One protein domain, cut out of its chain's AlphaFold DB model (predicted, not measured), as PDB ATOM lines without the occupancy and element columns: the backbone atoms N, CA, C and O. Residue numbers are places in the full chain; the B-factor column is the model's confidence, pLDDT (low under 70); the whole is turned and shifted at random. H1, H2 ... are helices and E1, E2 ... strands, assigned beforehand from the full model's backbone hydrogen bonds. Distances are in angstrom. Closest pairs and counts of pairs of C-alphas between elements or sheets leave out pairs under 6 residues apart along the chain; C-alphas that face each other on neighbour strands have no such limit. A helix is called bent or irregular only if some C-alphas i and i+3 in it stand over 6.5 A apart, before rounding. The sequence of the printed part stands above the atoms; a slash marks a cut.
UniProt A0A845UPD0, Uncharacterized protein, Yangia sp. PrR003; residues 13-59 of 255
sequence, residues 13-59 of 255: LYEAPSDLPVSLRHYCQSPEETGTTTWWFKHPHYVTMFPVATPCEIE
ATOM      1  N   LEU A  13     319.237 196.376 168.297       96.06
ATOM      2  CA  LEU A  13     318.843 197.704 167.824       96.06
ATOM      3  C   LEU A  13     320.081 198.542 167.489       96.06
ATOM      4  O   LEU A  13     321.010 198.618 168.288       96.06
ATOM      5  N   TYR A  14     320.039 199.211 166.343       97.06
ATOM      6  CA  TYR A  14     320.994 200.229 165.926       97.06
ATOM      7  C   TYR A  14     320.207 201.510 165.636       97.06
ATOM      8  O   TYR A  14     319.433 201.568 164.673       97.06
ATOM      9  N   GLU A  15     320.355 202.525 166.483       96.88
ATOM     10  CA  GLU A  15     319.616 203.784 166.370       96.88
ATOM     11  C   GLU A  15     320.244 204.708 165.327       96.88
ATOM     12  O   GLU A  15     319.534 205.381 164.578       96.88
ATOM     13  N   ALA A  16     321.574 204.692 165.235       96.75
ATOM     14  CA  ALA A  16     322.354 205.539 164.348       96.75
ATOM     15  C   ALA A  16     323.515 204.776 163.678       96.75
ATOM     16  O   ALA A  16     323.960 203.737 164.170       96.75
ATOM     17  N   PRO A  17     324.091 205.311 162.581       97.12
ATOM     18  CA  PRO A  17     325.274 204.736 161.932       97.12
ATOM     19  C   PRO A  17     326.459 204.464 162.869       97.12
ATOM     20  O   PRO A  17     327.248 203.554 162.619       97.12
ATOM     21  N   SER A  18     326.600 205.245 163.945       96.88
ATOM     22  CA  SER A  18     327.641 205.065 164.963       96.88
ATOM     23  C   SER A  18     327.522 203.757 165.739       96.88
ATOM     24  O   SER A  18     328.526 203.300 166.283       96.88
ATOM     25  N   ASP A  19     326.335 203.156 165.772       97.25
ATOM     26  CA  ASP A  19     326.065 201.932 166.528       97.25
ATOM     27  C   ASP A  19     326.497 200.689 165.742       97.25
ATOM     28  O   ASP A  19     326.701 199.620 166.313       97.25
ATOM     29  N   LEU A  20     326.680 200.825 164.423       96.88
ATOM     30  CA  LEU A  20     327.173 199.744 163.583       96.88
ATOM     31  C   LEU A  20     328.665 199.459 163.828       96.88
ATOM     32  O   LEU A  20     329.445 200.377 164.136       96.88
ATOM     33  N   PRO A  21     329.107 198.216 163.567       95.75
ATOM     34  CA  PRO A  21     330.520 197.879 163.426       95.75
ATOM     35  C   PRO A  21     331.227 198.805 162.433       95.75
ATOM     36  O   PRO A  21     330.685 199.139 161.379       95.75
ATOM     37  N   VAL A  22     332.456 199.222 162.759       96.31
ATOM     38  CA  VAL A  22     333.236 200.187 161.955       96.31
ATOM     39  C   VAL A  22     333.387 199.728 160.500       96.31
ATOM     40  O   VAL A  22     333.293 200.546 159.589       96.31
ATOM     41  N   SER A  23     333.541 198.418 160.295       95.81
ATOM     42  CA  SER A  23     333.627 197.727 159.000       95.81
ATOM     43  C   SER A  23     332.412 197.925 158.090       95.81
ATOM     44  O   SER A  23     332.518 197.665 156.896       95.81
ATOM     45  N   LEU A  24     331.263 198.333 158.632       96.62
ATOM     46  CA  LEU A  24     330.006 198.464 157.900       96.62
ATOM     47  C   LEU A  24     329.562 199.916 157.706       96.62
ATOM     48  O   LEU A  24     328.670 200.181 156.904       96.62
ATOM     49  N   ARG A  25     330.175 200.876 158.406       96.38
ATOM     50  CA  ARG A  25     329.720 202.277 158.400       96.38
ATOM     51  C   ARG A  25     329.873 202.960 157.046       96.38
ATOM     52  O   ARG A  25     329.142 203.903 156.775       96.38
ATOM     53  N   HIS A  26     330.770 202.488 156.181       96.38
ATOM     54  CA  HIS A  26     330.921 203.036 154.827       96.38
ATOM     55  C   HIS A  26     329.755 202.679 153.893       96.38
ATOM     56  O   HIS A  26     329.663 203.245 152.810       96.38
ATOM     57  N   TYR A  27     328.869 201.762 154.295       96.62
ATOM     58  CA  TYR A  27     327.601 201.509 153.604       96.62
ATOM     59  C   TYR A  27     326.478 202.450 154.059       96.62
ATOM     60  O   TYR A  27     325.375 202.386 153.511       96.62
ATOM     61  N   CYS A  28     326.720 203.296 155.064       96.94
ATOM     62  CA  CYS A  28     325.746 204.285 155.500       96.94
ATOM     63  C   CYS A  28     325.754 205.496 154.571       96.94
ATOM     64  O   CYS A  28     326.817 206.016 154.246       96.94
ATOM     65  N   GLN A  29     324.564 205.954 154.194       96.44
ATOM     66  CA  GLN A  29     324.355 207.177 153.431       96.44
ATOM     67  C   GLN A  29     323.510 208.154 154.236       96.44
ATOM     68  O   GLN A  29     322.520 207.757 154.866       96.44
ATOM     69  N   SER A  30     323.900 209.422 154.205       96.19
ATOM     70  CA  SER A  30     323.231 210.473 154.959       96.19
ATOM     71  C   SER A  30     321.890 210.881 154.327       96.19
ATOM     72  O   SER A  30     321.638 210.624 153.138       96.19
ATOM     73  N   PRO A  31     321.000 211.528 155.102       94.75
ATOM     74  CA  PRO A  31     319.793 212.156 154.568       94.75
ATOM     75  C   PRO A  31     320.097 213.086 153.382       94.75
ATOM     76  O   PRO A  31     319.408 213.038 152.366       94.75
ATOM     77  N   GLU A  32     321.175 213.869 153.470       94.44
ATOM     78  CA  GLU A  32     321.606 214.801 152.424       94.44
ATOM     79  C   GLU A  32     322.046 214.078 151.145       94.44
ATOM     80  O   GLU A  32     321.631 214.465 150.056       94.44
ATOM     81  N   GLU A  33     322.839 213.007 151.261       91.31
ATOM     82  CA  GLU A  33     323.299 212.215 150.108       91.31
ATOM     83  C   GLU A  33     322.146 211.514 149.384       91.31
ATOM     84  O   GLU A  33     322.175 211.331 148.168       91.31
ATOM     85  N   THR A  34     321.128 211.102 150.141       86.69
ATOM     86  CA  THR A  34     319.978 210.363 149.609       86.69
ATOM     87  C   THR A  34     318.809 211.260 149.215       86.69
ATOM     88  O   THR A  34     317.878 210.779 148.568       86.69
ATOM     89  N   GLY A  35     318.823 212.538 149.605       88.19
ATOM     90  CA  GLY A  35     317.668 213.428 149.488       88.19
ATOM     91  C   GLY A  35     316.469 212.968 150.325       88.19
ATOM     92  O   GLY A  35     315.327 213.257 149.971       88.19
ATOM     93  N   THR A  36     316.708 212.216 151.403       90.50
ATOM     94  CA  THR A  36     315.661 211.713 152.308       90.50
ATOM     95  C   THR A  36     315.761 212.367 153.686       90.50
ATOM     96  O   THR A  36     316.590 213.242 153.908       90.50
ATOM     97  N   THR A  37     314.889 211.991 154.623       92.44
ATOM     98  CA  THR A  37     314.883 212.523 155.999       92.44
ATOM     99  C   THR A  37     315.582 211.614 157.010       92.44
ATOM    100  O   THR A  37     315.619 211.945 158.193       92.44
ATOM    101  N   THR A  38     316.117 210.468 156.582       94.94
ATOM    102  CA  THR A  38     316.761 209.499 157.476       94.94
ATOM    103  C   THR A  38     318.037 208.928 156.871       94.94
ATOM    104  O   THR A  38     318.283 209.025 155.670       94.94
ATOM    105  N   TRP A  39     318.853 208.323 157.726       96.81
ATOM    106  CA  TRP A  39     320.024 207.571 157.309       96.81
ATOM    107  C   TRP A  39     319.615 206.250 156.668       96.81
ATOM    108  O   TRP A  39     318.706 205.555 157.134       96.81
ATOM    109  N   TRP A  40     320.351 205.872 155.632       96.50
ATOM    110  CA  TRP A  40     320.210 204.586 154.965       96.50
ATOM    111  C   TRP A  40     321.442 203.732 155.200       96.50
ATOM    112  O   TRP A  40     322.557 204.227 155.119       96.50
ATOM    113  N   PHE A  41     321.245 202.438 155.413       96.62
ATOM    114  CA  PHE A  41     322.287 201.428 155.300       96.62
ATOM    115  C   PHE A  41     322.084 200.681 153.980       96.62
ATOM    116  O   PHE A  41     321.054 200.029 153.797       96.62
ATOM    117  N   LYS A  42     323.034 200.791 153.044       95.75
ATOM    118  CA  LYS A  42     322.936 200.191 151.705       95.75
ATOM    119  C   LYS A  42     324.065 199.201 151.441       95.75
ATOM    120  O   LYS A  42     325.069 199.535 150.819       95.75
ATOM    121  N   HIS A  43     323.876 197.962 151.880       96.75
ATOM    122  CA  HIS A  43     324.775 196.849 151.582       96.75
ATOM    123  C   HIS A  43     324.158 195.928 150.507       96.75
ATOM    124  O   HIS A  43     322.950 195.692 150.554       96.75
ATOM    125  N   PRO A  44     324.939 195.321 149.584       96.88
ATOM    126  CA  PRO A  44     324.408 194.446 148.525       96.88
ATOM    127  C   PRO A  44     323.510 193.307 149.004       96.88
ATOM    128  O   PRO A  44     322.614 192.869 148.291       96.88
ATOM    129  N   HIS A  45     323.749 192.838 150.223       97.12
ATOM    130  CA  HIS A  45     322.976 191.777 150.858       97.12
ATOM    131  C   HIS A  45     322.020 192.268 151.945       97.12
ATOM    132  O   HIS A  45     321.381 191.428 152.562       97.12
ATOM    133  N   TYR A  46     321.945 193.563 152.253       95.62
ATOM    134  CA  TYR A  46     320.996 194.077 153.244       95.62
ATOM    135  C   TYR A  46     320.830 195.594 153.100       95.62
ATOM    136  O   TYR A  46     321.779 196.349 153.315       95.62
ATOM    137  N   VAL A  47     319.626 196.043 152.746       95.12
ATOM    138  CA  VAL A  47     319.281 197.467 152.648       95.12
ATOM    139  C   VAL A  47     318.199 197.784 153.672       95.12
ATOM    140  O   VAL A  47     317.198 197.079 153.759       95.12
ATOM    141  N   THR A  48     318.392 198.849 154.448       95.06
ATOM    142  CA  THR A  48     317.413 199.310 155.441       95.06
ATOM    143  C   THR A  48     317.603 200.791 155.765       95.06
ATOM    144  O   THR A  48     318.621 201.394 155.426       95.06
ATOM    145  N   MET A  49     316.620 201.376 156.440       95.69
ATOM    146  CA  MET A  49     316.667 202.729 157.000       95.69
ATOM    147  C   MET A  49     316.902 202.653 158.511       95.69
ATOM    148  O   MET A  49     316.522 201.665 159.140       95.69
ATOM    149  N   PHE A  50     317.514 203.687 159.087       96.38
ATOM    150  CA  PHE A  50     317.627 203.826 160.539       96.38
ATOM    151  C   PHE A  50     316.345 204.420 161.160       96.38
ATOM    152  O   PHE A  50     315.675 205.229 160.502       96.38
ATOM    153  N   PRO A  51     316.027 204.071 162.426       95.62
ATOM    154  CA  PRO A  51     316.688 203.044 163.242       95.62
ATOM    155  C   PRO A  51     316.386 201.627 162.721       95.62
ATOM    156  O   PRO A  51     315.296 201.372 162.210       95.62
ATOM    157  N   VAL A  52     317.337 200.699 162.855       93.44
ATOM    158  CA  VAL A  52     317.174 199.303 162.413       93.44
ATOM    159  C   VAL A  52     317.230 198.347 163.597       93.44
ATOM    160  O   VAL A  52     318.147 198.391 164.411       93.44
ATOM    161  N   ALA A  53     316.265 197.429 163.654       93.88
ATOM    162  CA  ALA A  53     316.272 196.299 164.569       93.88
ATOM    163  C   ALA A  53     316.422 194.989 163.785       93.88
ATOM    164  O   ALA A  53     315.723 194.753 162.799       93.88
ATOM    165  N   THR A  54     317.330 194.124 164.228       93.56
ATOM    166  CA  THR A  54     317.649 192.843 163.579       93.56
ATOM    167  C   THR A  54     317.557 191.692 164.583       93.56
ATOM    168  O   THR A  54     317.780 191.906 165.769       93.56
ATOM    169  N   PRO A  55     317.228 190.460 164.156       90.56
ATOM    170  CA  PRO A  55     317.106 189.311 165.065       90.56
ATOM    171  C   PRO A  55     318.456 188.774 165.579       90.56
ATOM    172  O   PRO A  55     318.492 187.846 166.382       90.56
ATOM    173  N   CYS A  56     319.568 189.300 165.070       91.75
ATOM    174  CA  CYS A  56     320.941 188.975 165.445       91.75
ATOM    175  C   CYS A  56     321.846 190.136 165.028       91.75
ATOM    176  O   CYS A  56     321.398 191.007 164.289       91.75
ATOM    177  N   GLU A  57     323.117 190.125 165.431       94.38
ATOM    178  CA  GLU A  57     324.076 191.134 164.974       94.38
ATOM    179  C   GLU A  57     324.107 191.241 163.443       94.38
ATOM    180  O   GLU A  57     324.187 190.236 162.726       94.38
ATOM    181  N   ILE A  58     324.076 192.473 162.938       95.81
ATOM    182  CA  ILE A  58     323.955 192.770 161.506       95.81
ATOM    183  C   ILE A  58     325.084 192.147 160.662       95.81
ATOM    184  O   ILE A  58     324.838 191.705 159.539       95.81
ATOM    185  N   GLU A  59     326.302 192.024 161.207       95.31
ATOM    186  CA  GLU A  59     327.423 191.323 160.559       95.31
ATOM    187  C   GLU A  59     327.115 189.840 160.329       95.31
ATOM    188  O   GLU A  59     327.391 189.312 159.251       95.31
TER     189      GLU A  59
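AT A GLANCE: This is residues 13 to 59 of the 255 residues of an uncharacterized protein of Yangia sp. PrR003 (UniProt A0A845UPD0). A small hairpin of two strands, E1 and E2, makes the middle of this domain, with the short irregular helix H1 beside E1. At one end residues 32 to 37 stick out, of which 32 to 34 belong to the small helix H2; toward the other end E3 pairs with residues 13 to 14. The printed part has 47 residues with two named helices and three named strands, in the order H1, H2, E1, E2, E3, and the sheet E1 - E2 is antiparallel. The class is mixed, helices and strands, though under half of the residues are in named elements. The whole is compact, with a radius of gyration of the C-alphas of 10.0 A, yet elongated, spanning 29 by 18 by 17 A.

HOW THE PARTS SIT: Begin at the hairpin of E1, residues 40 to 43, and E2, residues 46 to 49, antiparallel at 178 degrees. Look there for N 41 and O 48, 2.8 A apart, and N 46 and O 43, 2.9 A apart, both within hydrogen-bond range. Residues 28 to 29 also pair with residues 40 to 41 of E1, antiparallel. Just before them is H1, residues 22 to 27, whose closest C-alpha to E1 is that of Tyr 27, 5.2 A from that of Lys 42. H1 is apart from E2. H2, residues 31 to 34, comes closest to E1 with the C-alphas of Pro 31 and Trp 40, 7.6 A apart. H1 and H2 are apart. E3, residues 52 to 54, pairs with no named strand, but residues 13 to 14 pair with its residues 52 to 53, antiparallel. E2 and E3 meet only through their link. In H1, 0 of 2 O i to N i+4 pairs are within hydrogen-bond range, beside 2 of 3 O i to N i+3 pairs; H2 is too short for an O i to N i+4 pair.

IN THESE COORDINATES: Find C-alpha 40 at (320.210, 204.586, 154.965); from there E1 runs 9.6 A to C-alpha 43. E2 runs 10.4 A from C-alpha 46 to C-alpha 49, and E3 6.6 A from C-alpha 52 to C-alpha 54 at (317.649, 192.843, 163.579). Go back to C-alpha 22 at (333.236, 200.187, 161.955), where H1 begins; it runs 10.2 A to C-alpha 27 and is irregular, with C-alphas 23 and 26 at 7.3 A. H2 runs 5.3 A from C-alpha 31 to C-alpha 34.

THE WHOLE: The two C-alphas farthest apart are those of Gly 35 and Cys 56, at 29.4 A. From the first printed C-alpha, Leu 13, to the last, Glu 59, you will find 12.9 A. The printed part has no cut, and the links between named elements are tight. The mean pLDDT of the printed part is 95.1, and no printed residue is under 70.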